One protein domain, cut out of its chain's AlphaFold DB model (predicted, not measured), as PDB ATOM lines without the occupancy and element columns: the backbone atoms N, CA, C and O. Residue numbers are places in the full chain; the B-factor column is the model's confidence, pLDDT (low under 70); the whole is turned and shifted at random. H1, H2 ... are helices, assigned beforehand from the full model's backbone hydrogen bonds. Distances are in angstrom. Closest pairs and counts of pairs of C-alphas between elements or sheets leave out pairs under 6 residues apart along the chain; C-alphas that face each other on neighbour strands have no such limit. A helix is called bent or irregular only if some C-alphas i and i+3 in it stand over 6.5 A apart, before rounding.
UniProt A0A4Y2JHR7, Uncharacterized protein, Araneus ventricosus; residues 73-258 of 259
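This is residues 73 to 258 of the 259 residues of an uncharacterized protein of Araneus ventricosus (UniProt A0A4Y2JHR7). The helices stack in three levels: bent H6 with H5 on one side, H7 and H8 in the middle, and H1, H2 and H3 on the other side. H4 crosses one end of the stack from H3 to H6b, and the long link from H7 to H8 loops round at the other end. The printed part has 186 residues with eight named helices, H1 to H8 in chain order, and no named strand; the class is all helix. It is compact, with a radius of gyration of the C-alphas of 16.5 A, and spans 45 by 34 by 32 A.

H6, residues 174 to 203, was assigned as one helix by its hydrogen bonds but is bent: C-alphas 186 and 189 are 7.4 A apart. Its arms are H6a, residues 174 to 186, 18.5 A long from C-alpha 174 at (-15.578, -60.503, -4.226), and H6b, residues 189 to 203, 20.5 A. H7, residues 207 to 230, is 29.8 A long; it is only just irregular, with C-alphas 213 and 216 6.8 A apart, and has a kink of 38 degrees near residue 214. H5, residues 158 to 168, is irregular, with C-alphas 160 and 163 7.1 A apart. H4, residues 138 to 155, 24.5 A, is irregular, with C-alphas 146 and 149 7.5 A apart, and has a kink of 57 degrees near residue 149. H1 is residues 74 to 89, 22.7 A, from C-alpha 74 at (-30.900, -47.776, -15.544); H2 is residues 98 to 115, 25.8 A; H3 is residues 121 to 134, 20.0 A. H8, residues 248 to 256, ends with C-alpha 256 at (2.038, -41.934, -11.439).

H6a and H6b stand at a steep tilt of 62 degrees. H5 and H6a form a hairpin, closest at the C-alphas of Ala 167 and Ala 180, 5.3 A. H6b and H7 form another, at a shallow tilt of 16 degrees, closest at the C-alphas of Gln 200 and Ser 207, 5.7 A. H7 and H8 touch at 27 degrees, a shallow tilt, opposite ways; the C-alphas of Ala 222 and Pro 248 are closest, 5.1 A. H3 touches residues 213 to 224 of H7, closest at the C-alphas of Gln 123 and Leu 221, 5.0 A. H2 and H3 form a hairpin, closest at the C-alphas of Ala 110 and Ala 124, 4.7 A. H1 touches H2, closest at the C-alphas of Cys 86 and Cys 108, 5.8 A; H1 and H3 are apart. H4 touches H6b at a steep tilt of 66 degrees, closest at the C-alphas of Ile 155 and Ala 195, 5.0 A; H3 and H4 touch only at the corner. Every O i to N i+4 pair is within hydrogen-bond range in H2, H3, H6a and H6b; the counts are 11 of 12 in H1, 12 of 14 in H4, 5 of 7 in H5, 18 of 20 in H7 and 2 of 5 in H8, which has 5 of 6 O i to N i+3 pairs within range.

The two C-alphas farthest apart, those of Asp 139 and Lys 236, are 48.2 A apart. The printed part has no cut. The link from H7 to H8, residues 231 to 247, is long. The mean pLDDT of the printed part is 80.4; residues 73 to 77, 79 to 98, 238 to 241 and 255 to 258 are under 70.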
ATOM      1  N   CYS A  73     -31.934 -50.413 -12.063       37.59
ATOM      2  CA  CYS A  73     -31.049 -49.227 -11.964       37.59
ATOM      3  C   CYS A  73     -30.457 -48.824 -13.328       37.59
ATOM      4  O   CYS A  73     -29.324 -49.184 -13.635       37.59
ATOM      5  N   ASP A  74     -31.229 -48.088 -14.140       53.84
ATOM      6  CA  ASP A  74     -30.900 -47.776 -15.544       53.84
ATOM      7  C   ASP A  74     -29.510 -47.142 -15.725       53.84
ATOM      8  O   ASP A  74     -28.790 -47.526 -16.645       53.84
ATOM      9  N   ASP A  75     -29.070 -46.272 -14.814       57.56
ATOM     10  CA  ASP A  75     -27.808 -45.533 -14.978       57.56
ATOM     11  C   ASP A  75     -26.582 -46.391 -14.623       57.56
ATOM     12  O   ASP A  75     -25.603 -46.451 -15.371       57.56
ATOM     13  N   GLN A  76     -26.666 -47.165 -13.535       61.03
ATOM     14  CA  GLN A  76     -25.626 -48.126 -13.151       61.03
ATOM     15  C   GLN A  76     -25.574 -49.325 -14.108       61.03
ATOM     16  O   GLN A  76     -24.498 -49.816 -14.429       61.03
ATOM     17  N   GLU A  77     -26.699 -49.821 -14.619       66.56
ATOM     18  CA  GLU A  77     -26.662 -50.877 -15.634       66.56
ATOM     19  C   GLU A  77     -26.146 -50.350 -16.977       66.56
ATOM     20  O   GLU A  77     -25.317 -51.018 -17.605       66.56
ATOM     21  N   CYS A  78     -26.530 -49.125 -17.363       72.62
ATOM     22  CA  CYS A  78     -25.969 -48.428 -18.516       72.62
ATOM     23  C   CYS A  78     -24.454 -48.321 -18.387       72.62
ATOM     24  O   CYS A  78     -23.731 -48.799 -19.263       72.62
ATOM     25  N   PHE A  79     -23.947 -47.759 -17.286       66.94
ATOM     26  CA  PHE A  79     -22.513 -47.555 -17.120       66.94
ATOM     27  C   PHE A  79     -21.760 -48.888 -17.141       66.94
ATOM     28  O   PHE A  79     -20.638 -48.951 -17.631       66.94
ATOM     29  N   ARG A  80     -22.371 -49.988 -16.688       68.19
ATOM     30  CA  ARG A  80     -21.744 -51.320 -16.634       68.19
ATOM     31  C   ARG A  80     -21.588 -51.910 -18.021       68.19
ATOM     32  O   ARG A  80     -20.505 -52.375 -18.382       68.19
ATOM     33  N   ASP A  81     -22.666 -51.897 -18.792       66.06
ATOM     34  CA  ASP A  81     -22.679 -52.413 -20.161       66.06
ATOM     35  C   ASP A  81     -21.743 -51.610 -21.057       66.06
ATOM     36  O   ASP A  81     -21.071 -52.149 -21.941       66.06
ATOM     37  N   VAL A  82     -21.640 -50.323 -20.763       64.56
ATOM     38  CA  VAL A  82     -20.861 -49.374 -21.526       64.56
ATOM     39  C   VAL A  82     -19.377 -49.373 -21.111       64.56
ATOM     40  O   VAL A  82     -18.498 -49.341 -21.970       64.56
ATOM     41  N   PHE A  83     -19.052 -49.551 -19.829       62.84
ATOM     42  CA  PHE A  83     -17.672 -49.769 -19.375       62.84
ATOM     43  C   PHE A  83     -17.074 -51.043 -19.992       62.84
ATOM     44  O   PHE A  83     -15.916 -51.059 -20.407       62.84
ATOM     45  N   LYS A  84     -17.877 -52.105 -20.163       64.12
ATOM     46  CA  LYS A  84     -17.468 -53.316 -20.902       64.12
ATOM     47  C   LYS A  84     -17.101 -53.009 -22.360       64.12
ATOM     48  O   LYS A  84     -16.262 -53.706 -22.933       64.12
ATOM     49  N   GLU A  85     -17.701 -51.988 -22.966       65.12
ATOM     50  CA  GLU A  85     -17.363 -51.522 -24.312       65.12
ATOM     51  C   GLU A  85     -15.970 -50.874 -24.350       65.12
ATOM     52  O   GLU A  85     -15.195 -51.194 -25.252       65.12
ATOM     53  N   CYS A  86     -15.596 -50.078 -23.334       62.88
ATOM     54  CA  CYS A  86     -14.238 -49.521 -23.202       62.88
ATOM     55  C   CYS A  86     -13.169 -50.600 -23.239       62.88
ATOM     56  O   CYS A  86     -12.208 -50.521 -24.000       62.88
ATOM     57  N   VAL A  87     -13.363 -51.631 -22.419       57.81
ATOM     58  CA  VAL A  87     -12.388 -52.708 -22.249       57.81
ATOM     59  C   VAL A  87     -12.214 -53.507 -23.544       57.81
ATOM     60  O   VAL A  87     -11.113 -53.959 -23.849       57.81
ATOM     61  N   LYS A  88     -13.279 -53.656 -24.342       58.25
ATOM     62  CA  LYS A  88     -13.243 -54.358 -25.637       58.25
ATOM     63  C   LYS A  88     -12.572 -53.556 -26.749       58.25
ATOM     64  O   LYS A  88     -12.078 -54.157 -27.699       58.25
ATOM     65  N   GLN A  89     -12.588 -52.227 -26.662       57.16
ATOM     66  CA  GLN A  89     -11.995 -51.353 -27.674       57.16
ATOM     67  C   GLN A  89     -10.468 -51.223 -27.533       57.16
ATOM     68  O   GLN A  89      -9.822 -50.761 -28.472       57.16
ATOM     69  N   THR A  90      -9.873 -51.678 -26.422       53.72
ATOM     70  CA  THR A  90      -8.412 -51.729 -26.250       53.72
ATOM     71  C   THR A  90      -7.798 -52.748 -27.226       53.72
ATOM     72  O   THR A  90      -8.061 -53.948 -27.101       53.72
ATOM     73  N   PRO A  91      -6.970 -52.332 -28.203       47.75
ATOM     74  CA  PRO A  91      -6.391 -53.249 -29.179       47.75
ATOM     75  C   PRO A  91      -5.455 -54.263 -28.499       47.75
ATOM     76  O   PRO A  91      -4.509 -53.850 -27.820       47.75
ATOM     77  N   PRO A  92      -5.638 -55.581 -28.697       44.47
ATOM     78  CA  PRO A  92      -4.710 -56.565 -28.160       44.47
ATOM     79  C   PRO A  92      -3.340 -56.423 -28.839       44.47
ATOM     80  O   PRO A  92      -3.225 -56.507 -30.061       44.47
ATOM     81  N   GLY A  93      -2.287 -56.228 -28.041       51.31
ATOM     82  CA  GLY A  93      -0.897 -56.359 -28.497       51.31
ATOM     83  C   GLY A  93      -0.208 -55.093 -29.014       51.31
ATOM     84  O   GLY A  93       0.900 -55.204 -29.535       51.31
ATOM     85  N   LYS A  94      -0.792 -53.897 -28.859       46.72
ATOM     86  CA  LYS A  94      -0.069 -52.639 -29.106       46.72
ATOM     87  C   LYS A  94       0.497 -52.125 -27.779       46.72
ATOM     88  O   LYS A  94      -0.276 -51.783 -26.893       46.72
ATOM     89  N   GLN A  95       1.825 -52.083 -27.630       50.88
ATOM     90  CA  GLN A  95       2.446 -51.275 -26.575       50.88
ATOM     91  C   GLN A  95       2.086 -49.817 -26.863       50.88
ATOM     92  O   GLN A  95       2.587 -49.235 -27.824       50.88
ATOM     93  N   MET A  96       1.145 -49.274 -26.100       53.62
ATOM     94  CA  MET A  96       0.840 -47.851 -26.116       53.62
ATOM     95  C   MET A  96       1.843 -47.134 -25.216       53.62
ATOM     96  O   MET A  96       2.284 -47.688 -24.207       53.62
ATOM     97  N   GLU A  97       2.218 -45.911 -25.581       68.62
ATOM     98  CA  GLU A  97       2.879 -45.031 -24.624       68.62
ATOM     99  C   GLU A  97       1.894 -44.692 -23.495       68.62
ATOM    100  O   GLU A  97       0.683 -44.636 -23.724       68.62
ATOM    101  N   LEU A  98       2.404 -44.446 -22.283       67.75
ATOM    102  CA  LEU A  98       1.592 -44.180 -21.085       67.75
ATOM    103  C   LEU A  98       0.478 -43.154 -21.351       67.75
ATOM    104  O   LEU A  98      -0.669 -43.348 -20.965       67.75
ATOM    105  N   CYS A  99       0.811 -42.079 -22.062       76.00
ATOM    106  CA  CYS A  99      -0.124 -41.010 -22.380       76.00
ATOM    107  C   CYS A  99      -1.238 -41.414 -23.357       76.00
ATOM    108  O   CYS A  99      -2.348 -40.896 -23.241       76.00
ATOM    109  N   ASP A 100      -0.977 -42.325 -24.293       76.00
ATOM    110  CA  ASP A 100      -1.995 -42.809 -25.229       76.00
ATOM    111  C   ASP A 100      -2.975 -43.752 -24.530       76.00
ATOM    112  O   ASP A 100      -4.188 -43.632 -24.712       76.00
ATOM    113  N   GLU A 101      -2.461 -44.643 -23.678       71.69
ATOM    114  CA  GLU A 101      -3.285 -45.561 -22.890       71.69
ATOM    115  C   GLU A 101      -4.191 -44.799 -21.918       71.69
ATOM    116  O   GLU A 101      -5.403 -45.017 -21.871       71.69
ATOM    117  N   VAL A 102      -3.614 -43.851 -21.183       72.31
ATOM    118  CA  VAL A 102      -4.326 -43.032 -20.203       72.31
ATOM    119  C   VAL A 102      -5.401 -42.171 -20.871       72.31
ATOM    120  O   VAL A 102      -6.545 -42.161 -20.416       72.31
ATOM    121  N   LYS A 103      -5.082 -41.498 -21.987       76.88
ATOM    122  CA  LYS A 103      -6.073 -40.734 -22.765       76.88
ATOM    123  C   LYS A 103      -7.223 -41.614 -23.232       76.88
ATOM    124  O   LYS A 103      -8.373 -41.205 -23.111       76.88
ATOM    125  N   PHE A 104      -6.920 -42.802 -23.755       75.25
ATOM    126  CA  PHE A 104      -7.935 -43.732 -24.236       75.25
ATOM    127  C   PHE A 104      -8.880 -44.166 -23.110       75.25
ATOM    128  O   PHE A 104     -10.097 -44.076 -23.258       75.25
ATOM    129  N   GLN A 105      -8.335 -44.588 -21.966       72.00
ATOM    130  CA  GLN A 105      -9.141 -45.039 -20.829       72.00
ATOM    131  C   GLN A 105     -10.031 -43.918 -20.280       72.00
ATOM    132  O   GLN A 105     -11.213 -44.142 -20.015       72.00
ATOM    133  N   ILE A 106      -9.495 -42.705 -20.151       76.25
ATOM    134  CA  ILE A 106     -10.223 -41.563 -19.590       76.25
ATOM    135  C   ILE A 106     -11.276 -41.028 -20.546       76.25
ATOM    136  O   ILE A 106     -12.387 -40.753 -20.104       76.25
ATOM    137  N   ASP A 107     -10.965 -40.903 -21.838       80.19
ATOM    138  CA  ASP A 107     -11.966 -40.491 -22.826       80.19
ATOM    139  C   ASP A 107     -13.141 -41.465 -22.836       80.19
ATOM    140  O   ASP A 107     -14.301 -41.059 -22.906       80.19
ATOM    141  N   CYS A 108     -12.843 -42.750 -22.654       78.44
ATOM    142  CA  CYS A 108     -13.861 -43.768 -22.547       78.44
ATOM    143  C   CYS A 108     -14.746 -43.593 -21.302       78.44
ATOM    144  O   CYS A 108     -15.971 -43.543 -21.421       78.44
ATOM    145  N   VAL A 109     -14.150 -43.422 -20.117       76.81
ATOM    146  CA  VAL A 109     -14.898 -43.159 -18.873       76.81
ATOM    147  C   VAL A 109     -15.720 -41.871 -18.980       76.81
ATOM    148  O   VAL A 109     -16.903 -41.882 -18.643       76.81
ATOM    149  N   ALA A 110     -15.142 -40.787 -19.500       80.44
ATOM    150  CA  ALA A 110     -15.802 -39.492 -19.649       80.44
ATOM    151  C   ALA A 110     -17.001 -39.568 -20.601       80.44
ATOM    152  O   ALA A 110     -18.133 -39.287 -20.203       80.44
ATOM    153  N   ARG A 111     -16.803 -40.070 -21.825       79.19
ATOM    154  CA  ARG A 111     -17.875 -40.234 -22.819       79.19
ATOM    155  C   ARG A 111     -19.058 -41.025 -22.264       79.19
ATOM    156  O   ARG A 111     -20.211 -40.746 -22.594       79.19
ATOM    157  N   PHE A 112     -18.775 -42.032 -21.455       77.44
ATOM    158  CA  PHE A 112     -19.792 -42.946 -20.969       77.44
ATOM    159  C   PHE A 112     -20.447 -42.528 -19.668       77.44
ATOM    160  O   PHE A 112     -21.635 -42.784 -19.502       77.44
ATOM    161  N   SER A 113     -19.735 -41.791 -18.822       78.56
ATOM    162  CA  SER A 113     -20.357 -41.065 -17.720       78.56
ATOM    163  C   SER A 113     -21.425 -40.093 -18.231       78.56
ATOM    164  O   SER A 113     -22.522 -40.061 -17.693       78.56
ATOM    165  N   VAL A 114     -21.170 -39.401 -19.350       81.50
ATOM    166  CA  VAL A 114     -22.157 -38.534 -20.012       81.50
ATOM    167  C   VAL A 114     -23.304 -39.345 -20.615       81.50
ATOM    168  O   VAL A 114     -24.466 -38.999 -20.433       81.50
ATOM    169  N   LYS A 115     -23.000 -40.432 -21.337       81.94
ATOM    170  CA  LYS A 115     -24.021 -41.277 -21.983       81.94
ATOM    171  C   LYS A 115     -25.015 -41.871 -20.980       81.94
ATOM    172  O   LYS A 115     -26.184 -42.005 -21.319       81.94
ATOM    173  N   CYS A 116     -24.528 -42.254 -19.805       80.12
ATOM    174  CA  CYS A 116     -25.319 -42.872 -18.743       80.12
ATOM    175  C   CYS A 116     -25.743 -41.874 -17.658       80.12
ATOM    176  O   CYS A 116     -26.148 -42.301 -16.590       80.12
ATOM    177  N   ASP A 117     -25.609 -40.572 -17.931       83.56
ATOM    178  CA  ASP A 117     -25.996 -39.468 -17.046       83.56
ATOM    179  C   ASP A 117     -25.458 -39.548 -15.605       83.56
ATOM    180  O   ASP A 117     -26.060 -39.010 -14.681       83.56
ATOM    181  N   MET A 118     -24.283 -40.156 -15.418       80.81
ATOM    182  CA  MET A 118     -23.669 -40.363 -14.102       80.81
ATOM    183  C   MET A 118     -23.437 -39.035 -13.374       80.81
ATOM    184  O   MET A 118     -23.109 -38.022 -14.012       80.81
ATOM    185  N   ASP A 119     -23.515 -39.034 -12.041       86.44
ATOM    186  CA  ASP A 119     -23.278 -37.815 -11.255       86.44
ATOM    187  C   ASP A 119     -21.812 -37.369 -11.364       86.44
ATOM    188  O   ASP A 119     -21.525 -36.173 -11.405       86.44
ATOM    189  N   PHE A 120     -20.873 -38.313 -11.508       84.44
ATOM    190  CA  PHE A 120     -19.444 -38.009 -11.672       84.44
ATOM    191  C   PHE A 120     -19.018 -37.532 -13.076       84.44
ATOM    192  O   PHE A 120     -17.817 -37.422 -13.349       84.44
ATOM    193  N   LYS A 121     -19.951 -37.275 -14.005       86.62
ATOM    194  CA  LYS A 121     -19.621 -36.944 -15.406       86.62
ATOM    195  C   LYS A 121     -18.749 -35.698 -15.567       86.62
ATOM    196  O   LYS A 121     -17.838 -35.689 -16.392       86.62
ATOM    197  N   GLU A 122     -18.971 -34.677 -14.742       91.38
ATOM    198  CA  GLU A 122     -18.158 -33.454 -14.758       91.38
ATOM    199  C   GLU A 122     -16.725 -33.730 -14.285       91.38
ATOM    200  O   GLU A 122     -15.762 -33.246 -14.879       91.38
ATOM    201  N   GLN A 123     -16.558 -34.568 -13.257       89.56
ATOM    202  CA  GLN A 123     -15.247 -34.974 -12.750       89.56
ATOM    203  C   GLN A 123     -14.505 -35.843 -13.772       89.56
ATOM    204  O   GLN A 123     -13.291 -35.707 -13.924       89.56
ATOM    205  N   ALA A 124     -15.215 -36.706 -14.502       86.00
ATOM    206  CA  ALA A 124     -14.619 -37.507 -15.565       86.00
ATOM    207  C   ALA A 124     -14.122 -36.637 -16.734       86.00
ATOM    208  O   ALA A 124     -13.002 -36.843 -17.208       86.00
ATOM    209  N   GLU A 125     -14.892 -35.626 -17.152       88.75
ATOM    210  CA  GLU A 125     -14.449 -34.675 -18.181       88.75
ATOM    211  C   GLU A 125     -13.279 -33.807 -17.681       88.75
ATOM    212  O   GLU A 125     -12.305 -33.611 -18.404       88.75
ATOM    213  N   ALA A 126     -13.279 -33.381 -16.415       90.38
ATOM    214  CA  ALA A 126     -12.148 -32.650 -15.835       90.38
ATOM    215  C   ALA A 126     -10.845 -33.474 -15.848       90.38
ATOM    216  O   ALA A 126      -9.767 -32.950 -16.142       90.38
ATOM    217  N   VAL A 127     -10.927 -34.783 -15.572       87.88
ATOM    218  CA  VAL A 127      -9.782 -35.701 -15.685       87.88
ATOM    219  C   VAL A 127      -9.339 -35.862 -17.140       87.88
ATOM    220  O   VAL A 127      -8.138 -35.918 -17.405       87.88
ATOM    221  N   LYS A 128     -10.268 -35.871 -18.101       87.56
ATOM    222  CA  LYS A 128      -9.949 -35.875 -19.537       87.56
ATOM    223  C   LYS A 128      -9.188 -34.624 -19.957       87.56
ATOM    224  O   LYS A 128      -8.146 -34.742 -20.600       87.56
ATOM    225  N   GLU A 129      -9.647 -33.444 -19.560       90.81
ATOM    226  CA  GLU A 129      -8.953 -32.184 -19.836       90.81
ATOM    227  C   GLU A 129      -7.575 -32.130 -19.157       90.81
ATOM    228  O   GLU A 129      -6.588 -31.697 -19.757       90.81
ATOM    229  N   ALA A 130      -7.467 -32.611 -17.915       88.94
ATOM    230  CA  ALA A 130      -6.195 -32.746 -17.209       88.94
ATOM    231  C   ALA A 130      -5.221 -33.668 -17.960       88.94
ATOM    232  O   ALA A 130      -4.080 -33.280 -18.224       88.94
ATOM    233  N   ALA A 131      -5.685 -34.847 -18.380       85.75
ATOM    234  CA  ALA A 131      -4.904 -35.793 -19.168       85.75
ATOM    235  C   ALA A 131      -4.441 -35.169 -20.486       85.75
ATOM    236  O   ALA A 131      -3.274 -35.277 -20.849       85.75
ATOM    237  N   GLN A 132      -5.328 -34.467 -21.193       87.38
ATOM    238  CA  GLN A 132      -4.987 -33.776 -22.434       87.38
ATOM    239  C   GLN A 132      -3.933 -32.689 -22.225       87.38
ATOM    240  O   GLN A 132      -3.045 -32.567 -23.060       87.38
ATOM    241  N   ARG A 133      -3.972 -31.937 -21.120       86.38
ATOM    242  CA  ARG A 133      -2.946 -30.927 -20.804       86.38
ATOM    243  C   ARG A 133      -1.593 -31.551 -20.480       86.38
ATOM    244  O   ARG A 133      -0.572 -31.068 -20.957       86.38
ATOM    245  N   VAL A 134      -1.583 -32.619 -19.689       84.50
ATOM    246  CA  VAL A 134      -0.348 -33.289 -19.250       84.50
ATOM    247  C   VAL A 134       0.284 -34.119 -20.367       84.50
ATOM    248  O   VAL A 134       1.502 -34.207 -20.457       84.50
ATOM    249  N   CYS A 135      -0.528 -34.679 -21.257       83.69
ATOM    250  CA  CYS A 135      -0.084 -35.543 -22.348       83.69
ATOM    251  C   CYS A 135      -0.202 -34.888 -23.738       83.69
ATOM    252  O   CYS A 135      -0.124 -35.579 -24.755       83.69
ATOM    253  N   GLY A 136      -0.490 -33.590 -23.817       82.75
ATOM    254  CA  GLY A 136      -0.767 -32.863 -25.065       82.75
ATOM    255  C   GLY A 136       0.443 -32.172 -25.690       82.75
ATOM    256  O   GLY A 136       0.287 -31.476 -26.691       82.75
ATOM    257  N   GLY A 137       1.633 -32.338 -25.115       81.88
ATOM    258  CA  GLY A 137       2.835 -31.591 -25.471       81.88
ATOM    259  C   GLY A 137       3.035 -30.328 -24.632       81.88
ATOM    260  O   GLY A 137       2.297 -30.030 -23.694       81.88
ATOM    261  N   GLY A 138       4.062 -29.559 -24.994       85.62
ATOM    262  CA  GLY A 138       4.334 -28.253 -24.393       85.62
ATOM    263  C   GLY A 138       4.953 -28.313 -22.995       85.62
ATOM    264  O   GLY A 138       5.557 -29.310 -22.597       85.62
ATOM    265  N   ASP A 139       4.862 -27.200 -22.270       85.56
ATOM    266  CA  ASP A 139       5.606 -27.018 -21.021       85.56
ATOM    267  C   ASP A 139       5.004 -27.794 -19.845       85.56
ATOM    268  O   ASP A 139       5.755 -28.290 -19.009       85.56
ATOM    269  N   THR A 140       3.683 -28.004 -19.821       83.25
ATOM    270  CA  THR A 140       3.025 -28.858 -18.816       83.25
ATOM    271  C   THR A 140       3.467 -30.312 -18.942       83.25
ATOM    272  O   THR A 140       3.770 -30.939 -17.928       83.25
ATOM    273  N   GLN A 141       3.572 -30.843 -20.167       84.69
ATOM    274  CA  GLN A 141       4.097 -32.193 -20.371       84.69
ATOM    275  C   GLN A 141       5.564 -32.292 -19.941       84.69
ATOM    276  O   GLN A 141       5.917 -33.218 -19.222       84.69
ATOM    277  N   LYS A 142       6.417 -31.328 -20.318       87.00
ATOM    278  CA  LYS A 142       7.827 -31.317 -19.882       87.00
ATOM    279  C   LYS A 142       7.952 -31.282 -18.361       87.00
ATOM    280  O   LYS A 142       8.798 -31.978 -17.810       87.00
ATOM    281  N   LEU A 143       7.123 -30.476 -17.696       84.69
ATOM    282  CA  LEU A 143       7.085 -30.400 -16.240       84.69
ATOM    283  C   LEU A 143       6.661 -31.740 -15.635       84.69
ATOM    284  O   LEU A 143       7.328 -32.241 -14.735       84.69
ATOM    285  N   PHE A 144       5.591 -32.345 -16.152       84.81
ATOM    286  CA  PHE A 144       5.162 -33.671 -15.723       84.81
ATOM    287  C   PHE A 144       6.263 -34.710 -15.923       84.81
ATOM    288  O   PHE A 144       6.579 -35.433 -14.989       84.81
ATOM    289  N   ASP A 145       6.898 -34.753 -17.093       84.50
ATOM    290  CA  ASP A 145       7.967 -35.701 -17.399       84.50
ATOM    291  C   ASP A 145       9.202 -35.531 -16.506       84.50
ATOM    292  O   ASP A 145       9.834 -36.531 -16.156       84.50
ATOM    293  N   ALA A 146       9.524 -34.298 -16.106       85.44
ATOM    294  CA  ALA A 146      10.619 -34.005 -15.187       85.44
ATOM    295  C   ALA A 146      10.299 -34.411 -13.737       85.44
ATOM    296  O   ALA A 146      11.163 -34.934 -13.036       85.44
ATOM    297  N   GLU A 147       9.058 -34.203 -13.294       85.00
ATOM    298  CA  GLU A 147       8.685 -34.303 -11.879       85.00
ATOM    299  C   GLU A 147       7.999 -35.625 -11.503       85.00
ATOM    300  O   GLU A 147       8.002 -36.022 -10.335       85.00
ATOM    301  N   LYS A 148       7.436 -36.358 -12.470       83.00
ATOM    302  CA  LYS A 148       6.618 -37.564 -12.242       83.00
ATOM    303  C   LYS A 148       7.271 -38.615 -11.338       83.00
ATOM    304  O   LYS A 148       6.571 -39.248 -10.552       83.00
ATOM    305  N   ALA A 149       8.597 -38.771 -11.383       85.62
ATOM    306  CA  ALA A 149       9.325 -39.691 -10.506       85.62
ATOM    307  C   ALA A 149       9.322 -39.239  -9.032       85.62
ATOM    308  O   ALA A 149       9.167 -40.064  -8.128       85.62
ATOM    309  N   CYS A 150       9.453 -37.934  -8.779       87.50
ATOM    310  CA  CYS A 150       9.355 -37.381  -7.431       87.50
ATOM    311  C   CYS A 150       7.936 -37.556  -6.875       87.50
ATOM    312  O   CYS A 150       7.748 -38.048  -5.762       87.50
ATOM    313  N   TYR A 151       6.927 -37.268  -7.696       84.38
ATOM    314  CA  TYR A 151       5.525 -37.442  -7.322       84.38
ATOM    315  C   TYR A 151       5.159 -38.890  -7.049       84.38
ATOM    316  O   TYR A 151       4.500 -39.176  -6.051       84.38
ATOM    317  N   LYS A 152       5.629 -39.814  -7.893       85.75
ATOM    318  CA  LYS A 152       5.472 -41.248  -7.662       85.75
ATOM    319  C   LYS A 152       5.957 -41.621  -6.267       85.75
ATOM    320  O   LYS A 152       5.231 -42.272  -5.526       85.75
ATOM    321  N   LYS A 153       7.148 -41.158  -5.879       87.06
ATOM    322  CA  LYS A 153       7.712 -41.415  -4.551       87.06
ATOM    323  C   LYS A 153       6.854 -40.827  -3.426       87.06
ATOM    324  O   LYS A 153       6.656 -41.503  -2.422       87.06
ATOM    325  N   ALA A 154       6.335 -39.609  -3.590       86.50
ATOM    326  CA  ALA A 154       5.469 -38.971  -2.598       86.50
ATOM    327  C   ALA A 154       4.141 -39.726  -2.400       86.50
ATOM    328  O   ALA A 154       3.686 -39.894  -1.268       86.50
ATOM    329  N   ILE A 155       3.553 -40.214  -3.497       84.75
ATOM    330  CA  ILE A 155       2.305 -40.989  -3.533       84.75
ATOM    331  C   ILE A 155       2.513 -42.411  -2.984       84.75
ATOM    332  O   ILE A 155       1.661 -42.923  -2.258       84.75
ATOM    333  N   ASP A 156       3.657 -43.033  -3.284       87.50
ATOM    334  CA  ASP A 156       4.022 -44.381  -2.831       87.50
ATOM    335  C   ASP A 156       4.631 -44.423  -1.419       87.50
ATOM    336  O   ASP A 156       4.988 -45.508  -0.938       87.50
ATOM    337  N   ASP A 157       4.747 -43.278  -0.736       90.94
ATOM    338  CA  ASP A 157       5.265 -43.226   0.628       90.94
ATOM    339  C   ASP A 157       4.440 -44.144   1.538       90.94
ATOM    340  O   ASP A 157       3.207 -44.090   1.604       90.94
ATOM    341  N   THR A 158       5.141 -45.019   2.258       91.19
ATOM    342  CA  THR A 158       4.527 -46.082   3.056       91.19
ATOM    343  C   THR A 158       3.631 -45.550   4.168       91.19
ATOM    344  O   THR A 158       2.712 -46.260   4.580       91.19
ATOM    345  N   LYS A 159       3.833 -44.310   4.629       93.44
ATOM    346  CA  LYS A 159       2.949 -43.659   5.603       93.44
ATOM    347  C   LYS A 159       1.610 -43.282   4.978       93.44
ATOM    348  O   LYS A 159       0.594 -43.398   5.658       93.44
ATOM    349  N   CYS A 160       1.601 -42.884   3.706       91.50
ATOM    350  CA  CYS A 160       0.381 -42.528   2.989       91.50
ATOM    351  C   CYS A 160      -0.358 -43.776   2.495       91.50
ATOM    352  O   CYS A 160      -1.543 -43.953   2.772       91.50
ATOM    353  N   VAL A 161       0.341 -44.675   1.795       91.50
ATOM    354  CA  VAL A 161      -0.284 -45.832   1.130       91.50
ATOM    355  C   VAL A 161      -0.425 -47.058   2.043       91.50
ATOM    356  O   VAL A 161      -1.201 -47.966   1.752       91.50
ATOM    357  N   GLY A 162       0.289 -47.113   3.172       92.75
ATOM    358  CA  GLY A 162       0.270 -48.246   4.106       92.75
ATOM    359  C   GLY A 162      -1.133 -48.651   4.582       92.75
ATOM    360  O   GLY A 162      -1.473 -49.835   4.492       92.75
ATOM    361  N   PRO A 163      -1.986 -47.710   5.032       93.31
ATOM    362  CA  PRO A 163      -3.371 -48.007   5.399       93.31
ATOM    363  C   PRO A 163      -4.198 -48.608   4.252       93.31
ATOM    364  O   PRO A 163      -4.970 -49.539   4.490       93.31
ATOM    365  N   ILE A 164      -4.003 -48.122   3.020       89.69
ATOM    366  CA  ILE A 164      -4.662 -48.641   1.811       89.69
ATOM    367  C   ILE A 164      -4.171 -50.063   1.513       89.69
ATOM    368  O   ILE A 164      -4.986 -50.973   1.375       89.69
ATOM    369  N   ARG A 165      -2.850 -50.295   1.498       90.38
ATOM    370  CA  ARG A 165      -2.266 -51.632   1.279       90.38
ATOM    371  C   ARG A 165      -2.795 -52.646   2.288       90.38
ATOM    372  O   ARG A 165      -3.253 -53.710   1.894       90.38
ATOM    373  N   LYS A 166      -2.832 -52.278   3.569       91.44
ATOM    374  CA  LYS A 166      -3.372 -53.124   4.641       91.44
ATOM    375  C   LYS A 166      -4.870 -53.404   4.483       91.44
ATOM    376  O   LYS A 166      -5.345 -54.470   4.867       91.44
ATOM    377  N   ALA A 167      -5.644 -52.454   3.953       90.81
ATOM    378  CA  ALA A 167      -7.053 -52.693   3.655       90.81
ATOM    379  C   ALA A 167      -7.213 -53.766   2.567       90.81
ATOM    380  O   ALA A 167      -8.077 -54.628   2.712       90.81
ATOM    381  N   MET A 168      -6.346 -53.757   1.553       85.88
ATOM    382  CA  MET A 168      -6.399 -54.647   0.385       85.88
ATOM    383  C   MET A 168      -5.665 -55.988   0.556       85.88
ATOM    384  O   MET A 168      -5.835 -56.885  -0.264       85.88
ATOM    385  N   GLU A 169      -4.864 -56.151   1.606       89.75
ATOM    386  CA  GLU A 169      -4.032 -57.338   1.839       89.75
ATOM    387  C   GLU A 169      -4.865 -58.622   2.024       89.75
ATOM    388  O   GLU A 169      -5.897 -58.607   2.696       89.75
ATOM    389  N   ASP A 170      -4.425 -59.737   1.434       85.19
ATOM    390  CA  ASP A 170      -4.995 -61.087   1.606       85.19
ATOM    391  C   ASP A 170      -6.490 -61.274   1.264       85.19
ATOM    392  O   ASP A 170      -7.126 -62.206   1.763       85.19
ATOM    393  N   LYS A 171      -7.068 -60.432   0.399       86.19
ATOM    394  CA  LYS A 171      -8.468 -60.563  -0.052       86.19
ATOM    395  C   LYS A 171      -8.599 -61.634  -1.137       86.19
ATOM    396  O   LYS A 171      -7.856 -61.626  -2.117       86.19
ATOM    397  N   LYS A 172      -9.529 -62.574  -0.960       81.44
ATOM    398  CA  LYS A 172      -9.637 -63.800  -1.778       81.44
ATOM    399  C   LYS A 172     -10.923 -63.905  -2.584       81.44
ATOM    400  O   LYS A 172     -10.960 -64.675  -3.541       81.44
ATOM    401  N   ASN A 173     -11.975 -63.196  -2.188       82.88
ATOM    402  CA  ASN A 173     -13.289 -63.255  -2.831       82.88
ATOM    403  C   ASN A 173     -13.881 -61.851  -3.044       82.88
ATOM    404  O   ASN A 173     -13.373 -60.869  -2.503       82.88
ATOM    405  N   ALA A 174     -14.938 -61.766  -3.859       82.12
ATOM    406  CA  ALA A 174     -15.578 -60.503  -4.226       82.12
ATOM    407  C   ALA A 174     -16.082 -59.728  -2.999       82.12
ATOM    408  O   ALA A 174     -15.776 -58.550  -2.870       82.12
ATOM    409  N   GLU A 175     -16.748 -60.395  -2.054       86.81
ATOM    410  CA  GLU A 175     -17.231 -59.775  -0.813       86.81
ATOM    411  C   GLU A 175     -16.096 -59.105  -0.019       86.81
ATOM    412  O   GLU A 175     -16.198 -57.951   0.406       86.81
ATOM    413  N   GLU A 176     -14.985 -59.818   0.163       87.88
ATOM    414  CA  GLU A 176     -13.788 -59.313   0.832       87.88
ATOM    415  C   GLU A 176     -13.188 -58.105   0.103       87.88
ATOM    416  O   GLU A 176     -12.780 -57.139   0.754       87.88
ATOM    417  N   ILE A 177     -13.158 -58.134  -1.231       86.25
ATOM    418  CA  ILE A 177     -12.672 -57.029  -2.065       86.25
ATOM    419  C   ILE A 177     -13.600 -55.814  -1.946       86.25
ATOM    420  O   ILE A 177     -13.110 -54.710  -1.727       86.25
ATOM    421  N   ILE A 178     -14.921 -56.000  -2.009       86.44
ATOM    422  CA  ILE A 178     -15.903 -54.913  -1.879       86.44
ATOM    423  C   ILE A 178     -15.752 -54.229  -0.518       86.44
ATOM    424  O   ILE A 178     -15.622 -53.006  -0.440       86.44
ATOM    425  N   LYS A 179     -15.674 -55.010   0.567       91.62
ATOM    426  CA  LYS A 179     -15.419 -54.488   1.920       91.62
ATOM    427  C   LYS A 179     -14.098 -53.723   2.003       91.62
ATOM    428  O   LYS A 179     -14.025 -52.679   2.656       91.62
ATOM    429  N   ALA A 180     -13.052 -54.227   1.350       91.06
ATOM    430  CA  ALA A 180     -11.757 -53.566   1.301       91.06
ATOM    431  C   ALA A 180     -11.832 -52.227   0.554       91.06
ATOM    432  O   ALA A 180     -11.396 -51.217   1.102       91.06
ATOM    433  N   ASN A 181     -12.449 -52.181  -0.625       87.31
ATOM    434  CA  ASN A 181     -12.592 -50.961  -1.419       87.31
ATOM    435  C   ASN A 181     -13.456 -49.907  -0.715       87.31
ATOM    436  O   ASN A 181     -13.083 -48.737  -0.696       87.31
ATOM    437  N   LYS A 182     -14.539 -50.299  -0.029       93.75
ATOM    438  CA  LYS A 182     -15.302 -49.378   0.836       93.75
ATOM    439  C   LYS A 182     -14.435 -48.777   1.939       93.75
ATOM    440  O   LYS A 182     -14.498 -47.577   2.205       93.75
ATOM    441  N   LYS A 183     -13.583 -49.593   2.566       95.38
ATOM    442  CA  LYS A 183     -12.609 -49.106   3.550       95.38
ATOM    443  C   LYS A 183     -11.584 -48.166   2.913       95.38
ATOM    444  O   LYS A 183     -11.250 -47.160   3.530       95.38
ATOM    445  N   VAL A 184     -11.105 -48.458   1.703       91.88
ATOM    446  CA  VAL A 184     -10.201 -47.573   0.950       91.88
ATOM    447  C   VAL A 184     -10.868 -46.226   0.663       91.88
ATOM    448  O   VAL A 184     -10.232 -45.205   0.902       91.88
ATOM    449  N   CYS A 185     -12.146 -46.200   0.271       93.56
ATOM    450  CA  CYS A 185     -12.906 -44.955   0.115       93.56
ATOM    451  C   CYS A 185     -12.886 -44.107   1.397       93.56
ATOM    452  O   CYS A 185     -12.611 -42.912   1.345       93.56
ATOM    453  N   GLY A 186     -13.065 -44.730   2.566       94.75
ATOM    454  CA  GLY A 186     -12.972 -44.040   3.860       94.75
ATOM    455  C   GLY A 186     -11.563 -43.560   4.245       94.75
ATOM    456  O   GLY A 186     -11.423 -42.738   5.147       94.75
ATOM    457  N   LEU A 187     -10.511 -44.054   3.588       93.75
ATOM    458  CA  LEU A 187      -9.119 -43.639   3.810       93.75
ATOM    459  C   LEU A 187      -8.652 -42.577   2.807       93.75
ATOM    460  O   LEU A 187      -7.581 -41.993   2.988       93.75
ATOM    461  N   PHE A 188      -9.432 -42.327   1.760       87.88
ATOM    462  CA  PHE A 188      -8.966 -41.646   0.561       87.88
ATOM    463  C   PHE A 188      -8.593 -40.179   0.796       87.88
ATOM    464  O   PHE A 188      -7.548 -39.724   0.339       87.88
ATOM    465  N   GLU A 189      -9.375 -39.459   1.602       91.94
ATOM    466  CA  GLU A 189      -9.061 -38.085   2.012       91.94
ATOM    467  C   GLU A 189      -7.741 -38.005   2.801       91.94
ATOM    468  O   GLU A 189      -6.893 -37.153   2.534       91.94
ATOM    469  N   SER A 190      -7.537 -38.916   3.761       93.69
ATOM    470  CA  SER A 190      -6.311 -38.943   4.571       93.69
ATOM    471  C   SER A 190      -5.073 -39.276   3.735       93.69
ATOM    472  O   SER A 190      -4.019 -38.666   3.917       93.69
ATOM    473  N   PHE A 191      -5.225 -40.190   2.776       91.75
ATOM    474  CA  PHE A 191      -4.199 -40.518   1.797       91.75
ATOM    475  C   PHE A 191      -3.861 -39.304   0.923       91.75
ATOM    476  O   PHE A 191      -2.688 -38.959   0.805       91.75
ATOM    477  N   SER A 192      -4.876 -38.625   0.384       90.12
ATOM    478  CA  SER A 192      -4.715 -37.449  -0.477       90.12
ATOM    479  C   SER A 192      -3.969 -36.313   0.221       90.12
ATOM    480  O   SER A 192      -2.959 -35.813  -0.282       90.12
ATOM    481  N   LYS A 193      -4.364 -35.994   1.459       92.19
ATOM    482  CA  LYS A 193      -3.665 -35.009   2.299       92.19
ATOM    483  C   LYS A 193      -2.202 -35.387   2.544       92.19
ATOM    484  O   LYS A 193      -1.330 -34.527   2.445       92.19
ATOM    485  N   CYS A 194      -1.929 -36.658   2.840       92.69
ATOM    486  CA  CYS A 194      -0.573 -37.160   3.057       92.69
ATOM    487  C   CYS A 194       0.289 -37.054   1.788       92.69
ATOM    488  O   CYS A 194       1.403 -36.533   1.842       92.69
ATOM    489  N   ALA A 195      -0.242 -37.481   0.638       89.56
ATOM    490  CA  ALA A 195       0.453 -37.418  -0.643       89.56
ATOM    491  C   ALA A 195       0.785 -35.970  -1.044       89.56
ATOM    492  O   ALA A 195       1.919 -35.702  -1.439       89.56
ATOM    493  N   LYS A 196      -0.160 -35.029  -0.870       88.25
ATOM    494  CA  LYS A 196       0.058 -33.594  -1.137       88.25
ATOM    495  C   LYS A 196       1.165 -33.014  -0.265       88.25
ATOM    496  O   LYS A 196       2.084 -32.386  -0.778       88.25
ATOM    497  N   GLN A 197       1.133 -33.288   1.039       90.19
ATOM    498  CA  GLN A 197       2.170 -32.827   1.968       90.19
ATOM    499  C   GLN A 197       3.557 -33.373   1.614       90.19
ATOM    500  O   GLN A 197       4.539 -32.631   1.652       90.19
ATOM    501  N   ASN A 198       3.648 -34.656   1.255       90.44
ATOM    502  CA  ASN A 198       4.912 -35.260   0.847       90.44
ATOM    503  C   ASN A 198       5.427 -34.666  -0.464       90.44
ATOM    504  O   ASN A 198       6.608 -34.355  -0.554       90.44
ATOM    505  N   ALA A 199       4.562 -34.451  -1.454       87.50
ATOM    506  CA  ALA A 199       4.971 -33.859  -2.722       87.50
ATOM    507  C   ALA A 199       5.437 -32.407  -2.562       87.50
ATOM    508  O   ALA A 199       6.492 -32.049  -3.077       87.50
ATOM    509  N   GLN A 200       4.725 -31.599  -1.770       87.81
ATOM    510  CA  GLN A 200       5.136 -30.230  -1.441       87.81
ATOM    511  C   GLN A 200       6.504 -30.185  -0.767       87.81
ATOM    512  O   GLN A 200       7.342 -29.338  -1.082       87.81
ATOM    513  N   LYS A 201       6.745 -31.116   0.156       89.06
ATOM    514  CA  LYS A 201       8.000 -31.201   0.897       89.06
ATOM    515  C   LYS A 201       9.162 -31.702   0.039       89.06
ATOM    516  O   LYS A 201      10.258 -31.155   0.138       89.06
ATOM    517  N   ASP A 202       8.935 -32.744  -0.756       86.81
ATOM    518  CA  ASP A 202      10.005 -33.494  -1.417       86.81
ATOM    519  C   ASP A 202      10.258 -33.027  -2.860       86.81
ATOM    520  O   ASP A 202      11.383 -33.157  -3.342       86.81
ATOM    521  N   CYS A 203       9.248 -32.462  -3.531       86.31
ATOM    522  CA  CYS A 203       9.300 -32.030  -4.936       86.31
ATOM    523  C   CYS A 203       9.258 -30.495  -5.105       86.31
ATOM    524  O   CYS A 203       9.405 -29.983  -6.211       86.31
ATOM    525  N   GLY A 204       9.095 -29.735  -4.016       82.81
ATOM    526  CA  GLY A 204       9.127 -28.266  -4.022       82.81
ATOM    527  C   GLY A 204       7.821 -27.607  -4.477       82.81
ATOM    528  O   GLY A 204       6.835 -28.274  -4.759       82.81
ATOM    529  N   SER A 205       7.779 -26.273  -4.545       73.88
ATOM    530  CA  SER A 205       6.533 -25.507  -4.774       73.88
ATOM    531  C   SER A 205       5.937 -25.656  -6.175       73.88
ATOM    532  O   SER A 205       4.738 -25.482  -6.356       73.88
ATOM    533  N   THR A 206       6.740 -26.029  -7.177       74.12
ATOM    534  CA  THR A 206       6.219 -26.416  -8.501       74.12
ATOM    535  C   THR A 206       5.310 -27.644  -8.395       74.12
ATOM    536  O   THR A 206       4.549 -27.935  -9.321       74.12
ATOM    537  N   SER A 207       5.342 -28.344  -7.249       72.25
ATOM    538  CA  SER A 207       4.485 -29.490  -7.019       72.25
ATOM    539  C   SER A 207       2.991 -29.149  -6.912       72.25
ATOM    540  O   SER A 207       2.128 -29.965  -7.227       72.25
ATOM    541  N   ASP A 208       2.667 -27.912  -6.536       78.81
ATOM    542  CA  ASP A 208       1.276 -27.471  -6.456       78.81
ATOM    543  C   ASP A 208       0.626 -27.449  -7.845       78.81
ATOM    544  O   ASP A 208      -0.542 -27.791  -7.989       78.81
ATOM    545  N   ILE A 209       1.407 -27.164  -8.896       80.00
ATOM    546  CA  ILE A 209       0.894 -27.100 -10.268       80.00
ATOM    547  C   ILE A 209       0.398 -28.470 -10.738       80.00
ATOM    548  O   ILE A 209      -0.724 -28.539 -11.232       80.00
ATOM    549  N   LEU A 210       1.169 -29.564 -10.592       78.94
ATOM    550  CA  LEU A 210       0.659 -30.881 -11.021       78.94
ATOM    551  C   LEU A 210      -0.360 -31.446 -10.029       78.94
ATOM    552  O   LEU A 210      -1.218 -32.224 -10.452       78.94
ATOM    553  N   PHE A 211      -0.318 -31.052  -8.749       81.38
ATOM    554  CA  PHE A 211      -1.401 -31.386  -7.825       81.38
ATOM    555  C   PHE A 211      -2.723 -30.797  -8.313       81.38
ATOM    556  O   PHE A 211      -3.653 -31.541  -8.607       81.38
ATOM    557  N   ASP A 212      -2.771 -29.490  -8.523       82.81
ATOM    558  CA  ASP A 212      -3.996 -28.803  -8.917       82.81
ATOM    559  C   ASP A 212      -4.410 -29.158 -10.363       82.81
ATOM    560  O   ASP A 212      -5.598 -29.265 -10.674       82.81
ATOM    561  N   SER A 213      -3.450 -29.377 -11.275       85.12
ATOM    562  CA  SER A 213      -3.750 -29.628 -12.694       85.12
ATOM    563  C   SER A 213      -4.076 -31.079 -13.033       85.12
ATOM    564  O   SER A 213      -4.672 -31.313 -14.084       85.12
ATOM    565  N   LEU A 214      -3.643 -32.041 -12.209       86.06
ATOM    566  CA  LEU A 214      -3.777 -33.474 -12.486       86.06
ATOM    567  C   LEU A 214      -4.259 -34.275 -11.276       86.06
ATOM    568  O   LEU A 214      -5.231 -35.017 -11.401       86.06
ATOM    569  N   TYR A 215      -3.607 -34.146 -10.122       88.44
ATOM    570  CA  TYR A 215      -3.951 -34.955  -8.952       88.44
ATOM    571  C   TYR A 215      -5.363 -34.665  -8.429       88.44
ATOM    572  O   TYR A 215      -6.130 -35.597  -8.213       88.44
ATOM    573  N   ASP A 216      -5.722 -33.394  -8.255       90.75
ATOM    574  CA  ASP A 216      -7.019 -32.969  -7.724       90.75
ATOM    575  C   ASP A 216      -8.183 -33.440  -8.618       90.75
ATOM    576  O   ASP A 216      -9.126 -34.034  -8.089       90.75
ATOM    577  N   PRO A 217      -8.123 -33.305  -9.963       91.56
ATOM    578  CA  PRO A 217      -9.079 -33.957 -10.856       91.56
ATOM    579  C   PRO A 217      -9.205 -35.472 -10.625       91.56
ATOM    580  O   PRO A 217     -10.319 -35.983 -10.506       91.56
ATOM    581  N   LEU A 218      -8.082 -36.198 -10.517       88.62
ATOM    582  CA  LEU A 218      -8.090 -37.654 -10.300       88.62
ATOM    583  C   LEU A 218      -8.696 -38.033  -8.951       88.62
ATOM    584  O   LEU A 218      -9.467 -38.990  -8.863       88.62
ATOM    585  N   TYR A 219      -8.362 -37.274  -7.911       91.38
ATOM    586  CA  TYR A 219      -8.930 -37.427  -6.583       91.38
ATOM    587  C   TYR A 219     -10.445 -37.209  -6.609       91.38
ATOM    588  O   TYR A 219     -11.182 -38.063  -6.119       91.38
ATOM    589  N   ASN A 220     -10.918 -36.128  -7.231       91.75
ATOM    590  CA  ASN A 220     -12.343 -35.807  -7.311       91.75
ATOM    591  C   ASN A 220     -13.131 -36.880  -8.074       91.75
ATOM    592  O   ASN A 220     -14.225 -37.255  -7.650       91.75
ATOM    593  N   LEU A 221     -12.574 -37.421  -9.162       87.25
ATOM    594  CA  LEU A 221     -13.186 -38.536  -9.882       87.25
ATOM    595  C   LEU A 221     -13.258 -39.795  -9.008       87.25
ATOM    596  O   LEU A 221     -14.312 -40.417  -8.908       87.25
ATOM    597  N   ALA A 222     -12.161 -40.165  -8.349       87.31
ATOM    598  CA  ALA A 222     -12.120 -41.347  -7.496       87.31
ATOM    599  C   ALA A 222     -13.038 -41.234  -6.265       87.31
ATOM    600  O   ALA A 222     -13.690 -42.212  -5.903       87.31
ATOM    601  N   ASP A 223     -13.146 -40.051  -5.658       91.38
ATOM    602  CA  ASP A 223     -14.090 -39.769  -4.573       91.38
ATOM    603  C   ASP A 223     -15.549 -39.877  -5.046       91.38
ATOM    604  O   ASP A 223     -16.391 -40.466  -4.363       91.38
ATOM    605  N   SER A 224     -15.842 -39.399  -6.257       89.06
ATOM    606  CA  SER A 224     -17.184 -39.503  -6.839       89.06
ATOM    607  C   SER A 224     -17.546 -40.956  -7.176       89.06
ATOM    608  O   SER A 224     -18.612 -41.428  -6.786       89.06
ATOM    609  N   ILE A 225     -16.615 -41.726  -7.757       84.06
ATOM    610  CA  ILE A 225     -16.754 -43.184  -7.949       84.06
ATOM    611  C   ILE A 225     -16.983 -43.892  -6.606       84.06
ATOM    612  O   ILE A 225     -17.823 -44.789  -6.500       84.06
ATOM    613  N   CYS A 226     -16.267 -43.492  -5.556       88.50
ATOM    614  CA  CYS A 226     -16.474 -44.030  -4.219       88.50
ATOM    615  C   CYS A 226     -17.912 -43.826  -3.733       88.50
ATOM    616  O   CYS A 226     -18.535 -44.778  -3.261       88.50
ATOM    617  N   LYS A 227     -18.444 -42.607  -3.859       90.50
ATOM    618  CA  LYS A 227     -19.783 -42.235  -3.384       90.50
ATOM    619  C   LYS A 227     -20.904 -42.885  -4.185       90.50
ATOM    620  O   LYS A 227     -21.850 -43.383  -3.584       90.50
ATOM    621  N   GLU A 228     -20.786 -42.894  -5.507       83.88
ATOM    622  CA  GLU A 228     -21.866 -43.300  -6.407       83.88
ATOM    623  C   GLU A 228     -21.866 -44.808  -6.694       83.88
ATOM    624  O   GLU A 228     -22.926 -45.416  -6.837       83.88
ATOM    625  N   LEU A 229     -20.684 -45.438  -6.734       82.88
ATOM    626  CA  LEU A 229     -20.531 -46.823  -7.187       82.88
ATOM    627  C   LEU A 229     -20.086 -47.785  -6.075       82.88
ATOM    628  O   LEU A 229     -20.687 -48.843  -5.899       82.88
ATOM    629  N   ILE A 230     -19.047 -47.448  -5.304       85.25
ATOM    630  CA  ILE A 230     -18.408 -48.408  -4.380       85.25
ATOM    631  C   ILE A 230     -19.134 -48.494  -3.034       85.25
ATOM    632  O   ILE A 230     -19.429 -49.590  -2.556       85.25
ATOM    633  N   LEU A 231     -19.406 -47.358  -2.388       89.69
ATOM    634  CA  LEU A 231     -20.060 -47.322  -1.076       89.69
ATOM    635  C   LEU A 231     -21.479 -47.927  -1.103       89.69
ATOM    636  O   LEU A 231     -21.784 -48.704  -0.185       89.69
ATOM    637  N   PRO A 232     -22.309 -47.676  -2.138       88.00
ATOM    638  CA  PRO A 232     -23.637 -48.280  -2.252       88.00
ATOM    639  C   PRO A 232     -23.623 -49.763  -2.653       88.00
ATOM    640  O   PRO A 232     -24.637 -50.436  -2.481       88.00
ATOM    641  N   ALA A 233     -22.501 -50.293  -3.161       84.12
ATOM    642  CA  ALA A 233     -22.424 -51.669  -3.650       84.12
ATOM    643  C   ALA A 233     -22.785 -52.698  -2.566       84.12
ATOM    644  O   ALA A 233     -22.403 -52.577  -1.393       84.12
ATOM    645  N   ASN A 234     -23.500 -53.752  -2.960       84.44
ATOM    646  CA  ASN A 234     -23.880 -54.822  -2.049       84.44
ATOM    647  C   ASN A 234     -22.682 -55.744  -1.780       84.44
ATOM    648  O   ASN A 234     -22.179 -56.404  -2.677       84.44
ATOM    649  N   GLU A 235     -22.254 -55.849  -0.523       85.81
ATOM    650  CA  GLU A 235     -21.111 -56.690  -0.138       85.81
ATOM    651  C   GLU A 235     -21.348 -58.182  -0.379       85.81
ATOM    652  O   GLU A 235     -20.395 -58.929  -0.556       85.81
ATOM    653  N   LYS A 236     -22.609 -58.625  -0.386       82.94
ATOM    654  CA  LYS A 236     -22.973 -60.028  -0.635       82.94
ATOM    655  C   LYS A 236     -23.123 -60.349  -2.118       82.94
ATOM    656  O   LYS A 236     -23.532 -61.455  -2.463       82.94
ATOM    657  N   GLU A 237     -22.880 -59.378  -2.985       72.75
ATOM    658  CA  GLU A 237     -22.923 -59.576  -4.419       72.75
ATOM    659  C   GLU A 237     -21.698 -60.385  -4.855       72.75
ATOM    660  O   GLU A 237     -20.561 -59.927  -4.764       72.75
ATOM    661  N   ASP A 238     -21.929 -61.616  -5.311       68.25
ATOM    662  CA  ASP A 238     -20.870 -62.496  -5.817       68.25
ATOM    663  C   ASP A 238     -20.568 -62.262  -7.303       68.25
ATOM    664  O   ASP A 238     -19.658 -62.883  -7.865       68.25
ATOM    665  N   ARG A 239     -21.321 -61.351  -7.939       66.62
ATOM    666  CA  ARG A 239     -21.153 -61.022  -9.345       66.62
ATOM    667  C   ARG A 239     -19.785 -60.379  -9.555       66.62
ATOM    668  O   ARG A 239     -19.455 -59.391  -8.894       66.62
ATOM    669  N   PRO A 240     -18.987 -60.889 -10.500       61.22
ATOM    670  CA  PRO A 240     -17.648 -60.371 -10.726       61.22
ATOM    671  C   PRO A 240     -17.647 -58.956 -11.335       61.22
ATOM    672  O   PRO A 240     -16.615 -58.296 -11.287       61.22
ATOM    673  N   ASP A 241     -18.774 -58.470 -11.875       61.81
ATOM    674  CA  ASP A 241     -18.967 -57.092 -12.355       61.81
ATOM    675  C   ASP A 241     -19.616 -56.153 -11.324       61.81
ATOM    676  O   ASP A 241     -20.097 -55.079 -11.693       61.81
ATOM    677  N   SER A 242     -19.619 -56.519 -10.038       72.12
ATOM    678  CA  SER A 242     -20.027 -55.594  -8.979       72.12
ATOM    679  C   SER A 242     -19.102 -54.381  -8.952       72.12
ATOM    680  O   SER A 242     -17.886 -54.516  -8.841       72.12
ATOM    681  N   TYR A 243     -19.666 -53.175  -8.968       73.88
ATOM    682  CA  TYR A 243     -18.881 -51.946  -8.878       73.88
ATOM    683  C   TYR A 243     -18.051 -51.814  -7.608       73.88
ATOM    684  O   TYR A 243     -17.029 -51.131  -7.609       73.88
ATOM    685  N   GLY A 244     -18.442 -52.506  -6.538       74.88
ATOM    686  CA  GLY A 244     -17.660 -52.533  -5.314       74.88
ATOM    687  C   GLY A 244     -16.271 -53.159  -5.499       74.88
ATOM    688  O   GLY A 244     -15.409 -52.957  -4.649       74.88
ATOM    689  N   VAL A 245     -16.010 -53.880  -6.597       78.38
ATOM    690  CA  VAL A 245     -14.673 -54.419  -6.904       78.38
ATOM    691  C   VAL A 245     -13.728 -53.384  -7.519       78.38
ATOM    692  O   VAL A 245     -12.520 -53.626  -7.565       78.38
ATOM    693  N   LEU A 246     -14.240 -52.222  -7.945       76.56
ATOM    694  CA  LEU A 246     -13.413 -51.125  -8.441       76.56
ATOM    695  C   LEU A 246     -12.483 -50.629  -7.336       76.56
ATOM    696  O   LEU A 246     -12.920 -50.329  -6.227       76.56
ATOM    697  N   ASN A 247     -11.197 -50.511  -7.659       79.06
ATOM    698  CA  ASN A 247     -10.215 -49.948  -6.747       79.06
ATOM    699  C   ASN A 247     -10.068 -48.437  -7.020       79.06
ATOM    700  O   ASN A 247      -9.416 -48.065  -8.000       79.06
ATOM    701  N   PRO A 248     -10.618 -47.555  -6.166       78.56
ATOM    702  CA  PRO A 248     -10.618 -46.111  -6.405       78.56
ATOM    703  C   PRO A 248      -9.201 -45.524  -6.339       78.56
ATOM    704  O   PRO A 248      -8.902 -44.533  -7.000       78.56
ATOM    705  N   TYR A 249      -8.284 -46.183  -5.620       78.06
ATOM    706  CA  TYR A 249      -6.869 -45.812  -5.586       78.06
ATOM    707  C   TYR A 249      -6.188 -45.964  -6.951       78.06
ATOM    708  O   TYR A 249      -5.272 -45.203  -7.267       78.06
ATOM    709  N   MET A 250      -6.650 -46.896  -7.790       78.94
ATOM    710  CA  MET A 250      -6.058 -47.102  -9.112       78.94
ATOM    711  C   MET A 250      -6.275 -45.916 -10.047       78.94
ATOM    712  O   MET A 250      -5.416 -45.674 -10.880       78.94
ATOM    713  N   VAL A 251      -7.344 -45.131  -9.877       76.94
ATOM    714  CA  VAL A 251      -7.572 -43.913 -10.679       76.94
ATOM    715  C   VAL A 251      -6.391 -42.948 -10.540       76.94
ATOM    716  O   VAL A 251      -5.879 -42.447 -11.536       76.94
ATOM    717  N   ILE A 252      -5.905 -42.747  -9.313       78.25
ATOM    718  CA  ILE A 252      -4.730 -41.909  -9.041       78.25
ATOM    719  C   ILE A 252      -3.451 -42.628  -9.478       78.25
ATOM    720  O   ILE A 252      -2.594 -42.042 -10.141       78.25
ATOM    721  N   TYR A 253      -3.311 -43.908  -9.124       74.31
ATOM    722  CA  TYR A 253      -2.088 -44.659  -9.402       74.31
ATOM    723  C   TYR A 253      -1.818 -44.823 -10.905       74.31
ATOM    724  O   TYR A 253      -0.658 -44.874 -11.296       74.31
ATOM    725  N   SER A 254      -2.831 -44.840 -11.772       71.00
ATOM    726  CA  SER A 254      -2.640 -45.022 -13.217       71.00
ATOM    727  C   SER A 254      -1.819 -43.920 -13.896       71.00
ATOM    728  O   SER A 254      -1.198 -44.181 -14.920       71.00
ATOM    729  N   PHE A 255      -1.737 -42.715 -13.327       68.62
ATOM    730  CA  PHE A 255      -0.899 -41.640 -13.882       68.62
ATOM    731  C   PHE A 255       0.539 -41.642 -13.369       68.62
ATOM    732  O   PHE A 255       1.459 -41.283 -14.099       68.62
ATOM    733  N   PHE A 256       0.740 -42.037 -12.114       69.75
ATOM    734  CA  PHE A 256       2.038 -41.934 -11.439       69.75
ATOM    735  C   PHE A 256       2.724 -43.294 -11.254       69.75
ATOM    736  O   PHE A 256       3.897 -43.366 -10.907       69.75
ATOM    737  N   GLY A 257       2.000 -44.392 -11.456       57.19
ATOM    738  CA  GLY A 257       2.411 -45.754 -11.129       57.19
ATOM    739  C   GLY A 257       3.244 -46.459 -12.194       57.19
ATOM    740  O   GLY A 257       3.977 -47.387 -11.854       57.19
ATOM    741  N   TYR A 258       3.142 -46.015 -13.448       53.03
ATOM    742  CA  TYR A 258       3.753 -46.636 -14.632       53.03
ATOM    743  C   TYR A 258       5.031 -45.930 -15.115       53.03
ATOM    744  O   TYR A 258       5.475 -46.155 -16.241       53.03
TER     745      TYR A 258